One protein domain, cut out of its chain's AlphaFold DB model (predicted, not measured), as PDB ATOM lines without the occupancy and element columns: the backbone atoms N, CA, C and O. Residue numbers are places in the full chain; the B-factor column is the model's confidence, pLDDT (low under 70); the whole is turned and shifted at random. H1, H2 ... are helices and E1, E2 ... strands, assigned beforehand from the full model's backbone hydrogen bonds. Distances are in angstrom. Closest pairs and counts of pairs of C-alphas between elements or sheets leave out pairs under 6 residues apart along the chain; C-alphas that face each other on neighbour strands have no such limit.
ATOM      1  N   THR A   5      -8.594 -37.824 -36.638       96.06
ATOM      2  CA  THR A   5      -9.543 -38.869 -37.040       96.06
ATOM      3  C   THR A   5     -10.527 -38.293 -38.048       96.06
ATOM      4  O   THR A   5     -11.211 -37.317 -37.750       96.06
ATOM      5  N   THR A   6     -10.651 -38.928 -39.211       97.31
ATOM      6  CA  THR A   6     -11.643 -38.555 -40.226       97.31
ATOM      7  C   THR A   6     -12.797 -39.551 -40.240       97.31
ATOM      8  O   THR A   6     -12.578 -40.761 -40.290       97.31
ATOM      9  N   ILE A   7     -14.029 -39.046 -40.227       97.44
ATOM     10  CA  ILE A   7     -15.262 -39.839 -40.250       97.44
ATOM     11  C   ILE A   7     -16.115 -39.386 -41.431       97.44
ATOM     12  O   ILE A   7     -16.310 -38.193 -41.646       97.44
ATOM     13  N   LYS A   8     -16.642 -40.351 -42.188       97.00
ATOM     14  CA  LYS A   8     -17.648 -40.105 -43.223       97.00
ATOM     15  C   LYS A   8     -19.014 -40.508 -42.691       97.00
ATOM     16  O   LYS A   8     -19.212 -41.674 -42.347       97.00
ATOM     17  N   LYS A   9     -19.934 -39.554 -42.610       96.19
ATOM     18  CA  LYS A   9     -21.296 -39.759 -42.111       96.19
ATOM     19  C   LYS A   9     -22.230 -38.760 -42.788       96.19
ATOM     20  O   LYS A   9     -21.863 -37.610 -42.983       96.19
ATOM     21  N   PHE A  10     -23.425 -39.203 -43.149       93.62
ATOM     22  CA  PHE A  10     -24.446 -38.339 -43.734       93.62
ATOM     23  C   PHE A  10     -25.621 -38.220 -42.773       93.62
ATOM     24  O   PHE A  10     -26.017 -39.215 -42.161       93.62
ATOM     25  N   PHE A  11     -26.155 -37.010 -42.674       93.31
ATOM     26  CA  PHE A  11     -27.349 -36.681 -41.914       93.31
ATOM     27  C   PHE A  11     -28.367 -36.042 -42.854       93.31
ATOM     28  O   PHE A  11     -28.007 -35.385 -43.828       93.31
ATOM     29  N   THR A  12     -29.643 -36.285 -42.578       90.75
ATOM     30  CA  THR A  12     -30.776 -35.621 -43.242       90.75
ATOM     31  C   THR A  12     -31.510 -34.674 -42.293       90.75
ATOM     32  O   THR A  12     -32.480 -34.046 -42.695       90.75
ATOM     33  N   ASP A  13     -31.078 -34.633 -41.034       94.38
ATOM     34  CA  ASP A  13     -31.667 -33.894 -39.926       94.38
ATOM     35  C   ASP A  13     -30.524 -33.179 -39.194       94.38
ATOM     36  O   ASP A  13     -29.575 -33.834 -38.746       94.38
ATOM     37  N   PHE A  14     -30.601 -31.849 -39.130       92.75
ATOM     38  CA  PHE A  14     -29.572 -31.013 -38.516       92.75
ATOM     39  C   PHE A  14     -29.516 -31.184 -36.998       92.75
ATOM     40  O   PHE A  14     -28.418 -31.177 -36.447       92.75
ATOM     41  N   ASP A  15     -30.642 -31.456 -36.333       95.38
ATOM     42  CA  ASP A  15     -30.661 -31.678 -34.883       95.38
ATOM     43  C   ASP A  15     -29.895 -32.962 -34.534       95.38
ATOM     44  O   ASP A  15     -29.132 -33.029 -33.565       95.38
ATOM     45  N   ALA A  16     -30.048 -33.998 -35.365       96.81
ATOM     46  CA  ALA A  16     -29.320 -35.254 -35.210       96.81
ATOM     47  C   ALA A  16     -27.814 -35.100 -35.494       96.81
ATOM     48  O   ALA A  16     -26.994 -35.765 -34.851       96.81
ATOM     49  N   GLU A  17     -27.446 -34.251 -36.458       96.94
ATOM     50  CA  GLU A  17     -26.050 -33.933 -36.766       96.94
ATOM     51  C   GLU A  17     -25.393 -33.153 -35.622       96.94
ATOM     52  O   GLU A  17     -24.335 -33.555 -35.135       96.94
ATOM     53  N   GLU A  18     -26.050 -32.105 -35.131       96.94
ATOM     54  CA  GLU A  18     -25.576 -31.283 -34.020       96.94
ATOM     55  C   GLU A  18     -25.419 -32.103 -32.731       96.94
ATOM     56  O   GLU A  18     -24.371 -32.056 -32.078       96.94
ATOM     57  N   ALA A  19     -26.414 -32.925 -32.384       97.88
ATOM     58  CA  ALA A  19     -26.331 -33.814 -31.226       97.88
ATOM     59  C   ALA A  19     -25.136 -34.775 -31.333       97.88
ATOM     60  O   ALA A  19     -24.438 -35.030 -30.345       97.88
ATOM     61  N   TRP A  20     -24.862 -35.286 -32.536       97.88
ATOM     62  CA  TRP A  20     -23.704 -36.138 -32.773       97.88
ATOM     63  C   TRP A  20     -22.380 -35.372 -32.649       97.88
ATOM     64  O   TRP A  20     -21.463 -35.873 -31.998       97.88
ATOM     65  N   LEU A  21     -22.267 -34.160 -33.200       97.50
ATOM     66  CA  LEU A  21     -21.072 -33.320 -33.048       97.50
ATOM     67  C   LEU A  21     -20.771 -33.028 -31.571       97.50
ATOM     68  O   LEU A  21     -19.633 -33.178 -31.119       97.50
ATOM     69  N   ASN A  22     -21.801 -32.708 -30.791       97.69
ATOM     70  CA  ASN A  22     -21.671 -32.482 -29.353       97.69
ATOM     71  C   ASN A  22     -21.277 -33.753 -28.588       97.69
ATOM     72  O   ASN A  22     -20.439 -33.706 -27.686       97.69
ATOM     73  N   GLN A  23     -21.786 -34.918 -28.997       97.69
ATOM     74  CA  GLN A  23     -21.341 -36.200 -28.450       97.69
ATOM     75  C   GLN A  23     -19.853 -36.471 -28.742       97.69
ATOM     76  O   GLN A  23     -19.158 -37.059 -27.910       97.69
ATOM     77  N   MET A  24     -19.355 -36.058 -29.909       96.56
ATOM     78  CA  MET A  24     -17.941 -36.193 -30.269       96.56
ATOM     79  C   MET A  24     -17.061 -35.292 -29.394       96.56
ATOM     80  O   MET A  24     -16.065 -35.770 -28.847       96.56
ATOM     81  N   SER A  25     -17.473 -34.044 -29.165       96.44
ATOM     82  CA  SER A  25     -16.803 -33.134 -28.225       96.44
ATOM     83  C   SER A  25     -16.763 -33.679 -26.795       96.44
ATOM     84  O   SER A  25     -15.712 -33.680 -26.148       96.44
ATOM     85  N   ALA A  26     -17.870 -34.251 -26.312       96.38
ATOM     86  CA  ALA A  26     -17.931 -34.898 -25.000       96.38
ATOM     87  C   ALA A  26     -16.912 -36.048 -24.844       96.38
ATOM     88  O   ALA A  26     -16.520 -36.384 -23.728       96.38
ATOM     89  N   GLN A  27     -16.450 -36.629 -25.958       95.62
ATOM     90  CA  GLN A  27     -15.414 -37.669 -26.014       95.62
ATOM     91  C   GLN A  27     -13.999 -37.118 -26.271       95.62
ATOM     92  O   GLN A  27     -13.083 -37.901 -26.534       95.62
ATOM     93  N   GLY A  28     -13.800 -35.799 -26.211       95.75
ATOM     94  CA  GLY A  28     -12.495 -35.163 -26.422       95.75
ATOM     95  C   GLY A  28     -12.101 -35.108 -27.893       95.75
ATOM     96  O   GLY A  28     -10.952 -35.385 -28.254       95.75
ATOM     97  N   LYS A  29     -13.076 -34.842 -28.767       95.75
ATOM     98  CA  LYS A  29     -12.852 -34.665 -30.202       95.75
ATOM     99  C   LYS A  29     -13.305 -33.280 -30.633       95.75
ATOM    100  O   LYS A  29     -14.493 -32.982 -30.635       95.75
ATOM    101  N   GLU A  30     -12.350 -32.483 -31.074       96.56
ATOM    102  CA  GLU A  30     -12.580 -31.170 -31.664       96.56
ATOM    103  C   GLU A  30     -12.659 -31.296 -33.179       96.56
ATOM    104  O   GLU A  30     -11.753 -31.844 -33.805       96.56
ATOM    105  N   LEU A  31     -13.755 -30.826 -33.764       96.94
ATOM    106  CA  LEU A  31     -13.944 -30.720 -35.202       96.94
ATOM    107  C   LEU A  31     -13.119 -29.550 -35.745       96.94
ATOM    108  O   LEU A  31     -13.362 -28.408 -35.383       96.94
ATOM    109  N   VAL A  32     -12.204 -29.843 -36.667       95.94
ATOM    110  CA  VAL A  32     -11.330 -28.839 -37.304       95.94
ATOM    111  C   VAL A  32     -11.628 -28.641 -38.787       95.94
ATOM    112  O   VAL A  32     -11.078 -27.748 -39.424       95.94
ATOM    113  N   ASN A  33     -12.437 -29.521 -39.386       95.12
ATOM    114  CA  ASN A  33     -12.833 -29.402 -40.784       95.12
ATOM    115  C   ASN A  33     -14.101 -30.211 -41.073       95.12
ATOM    116  O   ASN A  33     -14.229 -31.361 -40.637       95.12
ATOM    117  N   TYR A  34     -14.975 -29.644 -41.899       95.06
ATOM    118  CA  TYR A  34     -16.148 -30.307 -42.444       95.06
ATOM    119  C   TYR A  34     -16.280 -30.052 -43.948       95.06
ATOM    120  O   TYR A  34     -16.229 -28.908 -44.407       95.06
ATOM    121  N   ARG A  35     -16.499 -31.127 -44.715       92.00
ATOM    122  CA  ARG A  35     -16.780 -31.060 -46.154       92.00
ATOM    123  C   ARG A  35     -17.730 -32.174 -46.588       92.00
ATOM    124  O   ARG A  35     -17.306 -33.323 -46.723       92.00
ATOM    125  N   GLY A  36     -18.993 -31.829 -46.850       88.06
ATOM    126  CA  GLY A  36     -19.985 -32.701 -47.500       88.06
ATOM    127  C   GLY A  36     -20.115 -34.085 -46.857       88.06
ATOM    128  O   GLY A  36     -19.898 -35.097 -47.524       88.06
ATOM    129  N   GLY A  37     -20.372 -34.135 -45.547       91.88
ATOM    130  CA  GLY A  37     -20.455 -35.386 -44.780       91.88
ATOM    131  C   GLY A  37     -19.105 -36.009 -44.391       91.88
ATOM    132  O   GLY A  37     -19.063 -37.120 -43.860       91.88
ATOM    133  N   THR A  38     -17.985 -35.332 -44.653       95.75
ATOM    134  CA  THR A  38     -16.658 -35.728 -44.153       95.75
ATOM    135  C   THR A  38     -16.235 -34.798 -43.024       95.75
ATOM    136  O   THR A  38     -16.036 -33.607 -43.252       95.75
ATOM    137  N   TYR A  39     -16.050 -35.357 -41.831       97.12
ATOM    138  CA  TYR A  39     -15.687 -34.646 -40.606       97.12
ATOM    139  C   TYR A  39     -14.270 -35.022 -40.205       97.12
ATOM    140  O   TYR A  39     -13.942 -36.210 -40.140       97.12
ATOM    141  N   THR A  40     -13.431 -34.031 -39.926       97.31
ATOM    142  CA  THR A  40     -12.075 -34.256 -39.419       97.31
ATOM    143  C   THR A  40     -11.968 -33.705 -38.015       97.31
ATOM    144  O   THR A  40     -12.193 -32.518 -37.799       97.31
ATOM    145  N   PHE A  41     -11.593 -34.576 -37.086       97.00
ATOM    146  CA  PHE A  41     -11.405 -34.238 -35.688       97.00
ATOM    147  C   PHE A  41      -9.938 -34.326 -35.285       97.00
ATOM    148  O   PHE A  41      -9.186 -35.124 -35.855       97.00
ATOM    149  N   ILE A  42      -9.558 -33.575 -34.257       96.56
ATOM    150  CA  ILE A  42      -8.329 -33.771 -33.484       96.56
ATOM    151  C   ILE A  42      -8.672 -34.146 -32.040       96.56
ATOM    152  O   ILE A  42      -9.796 -33.958 -31.582       96.56
ATOM    153  N   THR A  43      -7.705 -34.723 -31.328       95.50
ATOM    154  CA  THR A  43      -7.850 -34.983 -29.887       95.50
ATOM    155  C   THR A  43      -7.827 -33.663 -29.116       95.50
ATOM    156  O   THR A  43      -6.887 -32.888 -29.296       95.50
ATOM    157  N   SER A  44      -8.818 -33.448 -28.253       93.25
ATOM    158  CA  SER A  44      -8.966 -32.283 -27.373       93.25
ATOM    159  C   SER A  44      -9.433 -32.706 -25.969       93.25
ATOM    160  O   SER A  44      -9.564 -33.898 -25.675       93.25
ATOM    161  N   GLU A  45      -9.649 -31.737 -25.078       92.50
ATOM    162  CA  GLU A  45     -10.218 -31.985 -23.750       92.50
ATOM    163  C   GLU A  45     -11.695 -32.409 -23.833       92.50
ATOM    164  O   GLU A  45     -12.429 -32.035 -24.749       92.50
ATOM    165  N   LEU A  46     -12.147 -33.210 -22.863       93.19
ATOM    166  CA  LEU A  46     -13.538 -33.660 -22.809       93.19
ATOM    167  C   LEU A  46     -14.471 -32.458 -22.626       93.19
ATOM    168  O   LEU A  46     -14.285 -31.688 -21.689       93.19
ATOM    169  N   HIS A  47     -15.515 -32.365 -23.453       90.94
ATOM    170  CA  HIS A  47     -16.507 -31.279 -23.410       90.94
ATOM    171  C   HIS A  47     -15.911 -29.884 -23.666       90.94
ATOM    172  O   HIS A  47     -16.490 -28.887 -23.243       90.94
ATOM    173  N   ALA A  48     -14.770 -29.803 -24.358       92.44
ATOM    174  CA  ALA A  48     -14.131 -28.526 -24.675       92.44
ATOM    175  C   ALA A  48     -14.994 -27.628 -25.577       92.44
ATOM    176  O   ALA A  48     -14.909 -26.407 -25.487       92.44
ATOM    177  N   TRP A  49     -15.825 -28.232 -26.431       95.81
ATOM    178  CA  TRP A  49     -16.594 -27.529 -27.456       95.81
ATOM    179  C   TRP A  49     -18.090 -27.825 -27.375       95.81
ATOM    180  O   TRP A  49     -18.496 -28.949 -27.075       95.81
ATOM    181  N   GLN A  50     -18.896 -26.829 -27.727       96.62
ATOM    182  CA  GLN A  50     -20.314 -26.972 -28.039       96.62
ATOM    183  C   GLN A  50     -20.499 -26.548 -29.498       96.62
ATOM    184  O   GLN A  50     -20.085 -25.457 -29.884       96.62
ATOM    185  N   TYR A  51     -21.095 -27.419 -30.301       96.69
ATOM    186  CA  TYR A  51     -21.377 -27.196 -31.712       96.69
ATOM    187  C   TYR A  51     -22.839 -26.809 -31.913       96.69
ATOM    188  O   TYR A  51     -23.714 -27.335 -31.220       96.69
ATOM    189  N   ALA A  52     -23.059 -25.925 -32.887       96.31
ATOM    190  CA  ALA A  52     -24.361 -25.531 -33.405       96.31
ATOM    191  C   ALA A  52     -24.333 -25.529 -34.942       96.31
ATOM    192  O   ALA A  52     -23.296 -25.199 -35.534       96.31
ATOM    193  N   ILE A  53     -25.443 -25.897 -35.586       94.62
ATOM    194  CA  ILE A  53     -25.604 -25.796 -37.045       94.62
ATOM    195  C   ILE A  53     -26.602 -24.687 -37.369       94.62
ATOM    196  O   ILE A  53     -27.779 -24.767 -37.036       94.62
ATOM    197  N   GLU A  54     -26.134 -23.670 -38.089       92.94
ATOM    198  CA  GLU A  54     -26.918 -22.477 -38.406       92.94
ATOM    199  C   GLU A  54     -27.294 -22.422 -39.893       92.94
ATOM    200  O   GLU A  54     -26.441 -22.547 -40.778       92.94
ATOM    201  N   ILE A  55     -28.578 -22.178 -40.181       89.88
ATOM    202  CA  ILE A  55     -29.060 -21.906 -41.540       89.88
ATOM    203  C   ILE A  55     -28.952 -20.402 -41.797       89.88
ATOM    204  O   ILE A  55     -29.656 -19.599 -41.189       89.88
ATOM    205  N   LEU A  56     -28.071 -20.021 -42.722       89.12
ATOM    206  CA  LEU A  56     -27.817 -18.617 -43.040       89.12
ATOM    207  C   LEU A  56     -28.962 -17.967 -43.834       89.12
ATOM    208  O   LEU A  56     -29.785 -18.631 -44.468       89.12
ATOM    209  N   GLY A  57     -28.984 -16.632 -43.808       83.56
ATOM    210  CA  GLY A  57     -29.982 -15.819 -44.500       83.56
ATOM    211  C   GLY A  57     -29.989 -15.998 -46.022       83.56
ATOM    212  O   GLY A  57     -29.027 -16.450 -46.641       83.56
ATOM    213  N   THR A  58     -31.090 -15.582 -46.649       82.44
ATOM    214  CA  THR A  58     -31.339 -15.794 -48.088       82.44
ATOM    215  C   THR A  58     -30.413 -14.999 -49.005       82.44
ATOM    216  O   THR A  58     -30.238 -15.352 -50.174       82.44
ATOM    217  N   THR A  59     -29.815 -13.920 -48.496       87.31
ATOM    218  CA  THR A  59     -28.884 -13.088 -49.256       87.31
ATOM    219  C   THR A  59     -27.445 -13.254 -48.775       87.31
ATOM    220  O   THR A  59     -27.161 -13.493 -47.601       87.31
ATOM    221  N   SER A  60     -26.498 -13.034 -49.693       86.94
ATOM    222  CA  SER A  60     -25.067 -13.050 -49.368       86.94
ATOM    223  C   SER A  60     -24.668 -11.966 -48.366       86.94
ATOM    224  O   SER A  60     -23.675 -12.124 -47.664       86.94
ATOM    225  N   LYS A  61     -25.423 -10.860 -48.295       90.38
ATOM    226  CA  LYS A  61     -25.194  -9.807 -47.307       90.38
ATOM    227  C   LYS A  61     -25.628 -10.262 -45.915       90.38
ATOM    228  O   LYS A  61     -24.797 -10.247 -45.021       90.38
ATOM    229  N   GLU A  62     -26.870 -10.724 -45.762       89.62
ATOM    230  CA  GLU A  62     -27.387 -11.215 -44.473       89.62
ATOM    231  C   GLU A  62     -26.521 -12.342 -43.908       89.62
ATOM    232  O   GLU A  62     -26.193 -12.330 -42.726       89.62
ATOM    233  N   SER A  63     -26.092 -13.274 -44.766       91.50
ATOM    234  CA  SER A  63     -25.182 -14.354 -44.373       91.50
ATOM    235  C   SER A  63     -23.865 -13.820 -43.799       91.50
ATOM    236  O   SER A  63     -23.435 -14.263 -42.742       91.50
ATOM    237  N   ARG A  64     -23.222 -12.851 -44.466       91.38
ATOM    238  CA  ARG A  64     -21.953 -12.270 -43.987       91.38
ATOM    239  C   ARG A  64     -22.123 -11.460 -42.707       91.38
ATOM    240  O   ARG A  64     -21.272 -11.559 -41.828       91.38
ATOM    241  N   ASP A  65     -23.194 -10.676 -42.615       94.00
ATOM    242  CA  ASP A  65     -23.474  -9.849 -41.440       94.00
ATOM    243  C   ASP A  65     -23.701 -10.748 -40.206       94.00
ATOM    244  O   ASP A  65     -23.166 -10.468 -39.135       94.00
ATOM    245  N   TYR A  66     -24.405 -11.879 -40.368       94.44
ATOM    246  CA  TYR A  66     -24.601 -12.863 -39.297       94.44
ATOM    247  C   TYR A  66     -23.305 -13.573 -38.883       94.44
ATOM    248  O   TYR A  66     -23.015 -13.665 -37.695       94.44
ATOM    249  N   LEU A  67     -22.493 -14.029 -39.843       93.56
ATOM    250  CA  LEU A  67     -21.206 -14.666 -39.535       93.56
ATOM    251  C   LEU A  67     -20.253 -13.705 -38.807       93.56
ATOM    252  O   LEU A  67     -19.615 -14.101 -37.841       93.56
ATOM    253  N   SER A  68     -20.225 -12.430 -39.209       94.75
ATOM    254  CA  SER A  68     -19.410 -11.406 -38.533       94.75
ATOM    255  C   SER A  68     -19.864 -11.193 -37.084       94.75
ATOM    256  O   SER A  68     -19.040 -11.080 -36.185       94.75
ATOM    257  N   PHE A  69     -21.178 -11.198 -36.839       95.69
ATOM    258  CA  PHE A  69     -21.729 -11.122 -35.486       95.69
ATOM    259  C   PHE A  69     -21.315 -12.317 -34.611       95.69
ATOM    260  O   PHE A  69     -20.996 -12.128 -33.438       95.69
ATOM    261  N   LEU A  70     -21.284 -13.533 -35.166       95.31
ATOM    262  CA  LEU A  70     -20.816 -14.722 -34.443       95.31
ATOM    263  C   LEU A  70     -19.326 -14.609 -34.083       95.31
ATOM    264  O   LEU A  70     -18.954 -14.872 -32.938       95.31
ATOM    265  N   GLU A  71     -18.491 -14.151 -35.017       95.06
ATOM    266  CA  GLU A  71     -17.067 -13.900 -34.758       95.06
ATOM    267  C   GLU A  71     -16.864 -12.843 -33.658       95.06
ATOM    268  O   GLU A  71     -16.062 -13.054 -32.746       95.06
ATOM    269  N   ASP A  72     -17.639 -11.753 -33.677       97.19
ATOM    270  CA  ASP A  72     -17.604 -10.704 -32.645       97.19
ATOM    271  C   ASP A  72     -18.001 -11.229 -31.251       97.19
ATOM    272  O   ASP A  72     -17.533 -10.722 -30.227       97.19
ATOM    273  N   MET A  73     -18.841 -12.266 -31.189       96.12
ATOM    274  CA  MET A  73     -19.195 -12.967 -29.948       96.12
ATOM    275  C   MET A  73     -18.135 -13.981 -29.491       96.12
ATOM    276  O   MET A  73     -18.289 -14.581 -28.424       96.12
ATOM    277  N   GLY A  74     -17.069 -14.179 -30.269       95.50
ATOM    278  CA  GLY A  74     -16.039 -15.183 -30.008       95.50
ATOM    279  C   GLY A  74     -16.457 -16.606 -30.387       95.50
ATOM    280  O   GLY A  74     -15.888 -17.560 -29.862       95.50
TER     281      GLY A  74
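AT A GLANCE: This is residues 5 to 74 of the 83 residues of the protein "PF11193 family protein" of Atopobium sp. BS2 (UniProt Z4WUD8). Picture a small antiparallel sheet of three strands, E1, E3 and E2, with helix H1 packed on one face of it, and a second helix, H2, set well away from this body at the far end of a long arm of loop, residues 44 to 59. The printed part has 70 residues with two named helices and three named strands, in the order E1, H1, E2, E3, H2 along the chain. Across the sheet the order is E1, E3, E2, and the class is mixed, helices and strands. The whole is only just loose, close to compact, with a radius of gyration of the C-alphas of 13.4 A and spans of 35 by 27 by 18 A.

IN THESE COORDINATES: Find C-alpha 5 at (-9.543, -38.869, -37.040); there E1 begins, residues 5 to 8, 10.3 A long from first to last C-alpha. Go on to C-alpha 14 at (-29.572, -31.013, -38.516), where H1 begins; it holds residues 14 to 26 and is 18.3 A long. Next come E2, residues 29 to 35, and E3, residues 38 to 43, each 16.8 A long. H2, residues 60 to 72, is 18.5 A long and ends at C-alpha 72 at (-17.604, -10.704, -32.645).

HOW THE PARTS SIT: Begin in the sheet with E1, an edge strand, antiparallel to the inner strand E3 at 158 degrees; look at N 7 and O 39, 2.8 A apart, within hydrogen-bond range. E2, the other edge strand, forms a hairpin with E3, antiparallel at 156 degrees, with N 42 and O 30 within hydrogen-bond range at 2.8 A. H1 is on the sheet at a height over the sheet of 6.9 A, but over none of its strands, only just: 2 of its C-alphas fall on E2. The closest C-alphas of H1 and E2 are those of Met 24 and Glu 30, 7.5 A apart. E1, H1 and E2 form a split strand-helix-strand unit, two strands that run the same way with E3 between them in the sheet, and its crossover is right-handed. H2 is not on the sheet and is apart from E1, H1 and E2. In H1 and H2 every O i to N i+4 pair is within hydrogen-bond range.

THE WHOLE: Look for the two C-alphas farthest apart at Leu 46 and Thr 59, 36.9 A. The link from E3 to H2 is long, with 16 residues; the other links are tight. Residues 68 to 74, of which 68 to 72 belong to H2, stand free. The printed part has no cut. The mean pLDDT of the printed part is 94.3, and no printed residue is under 70.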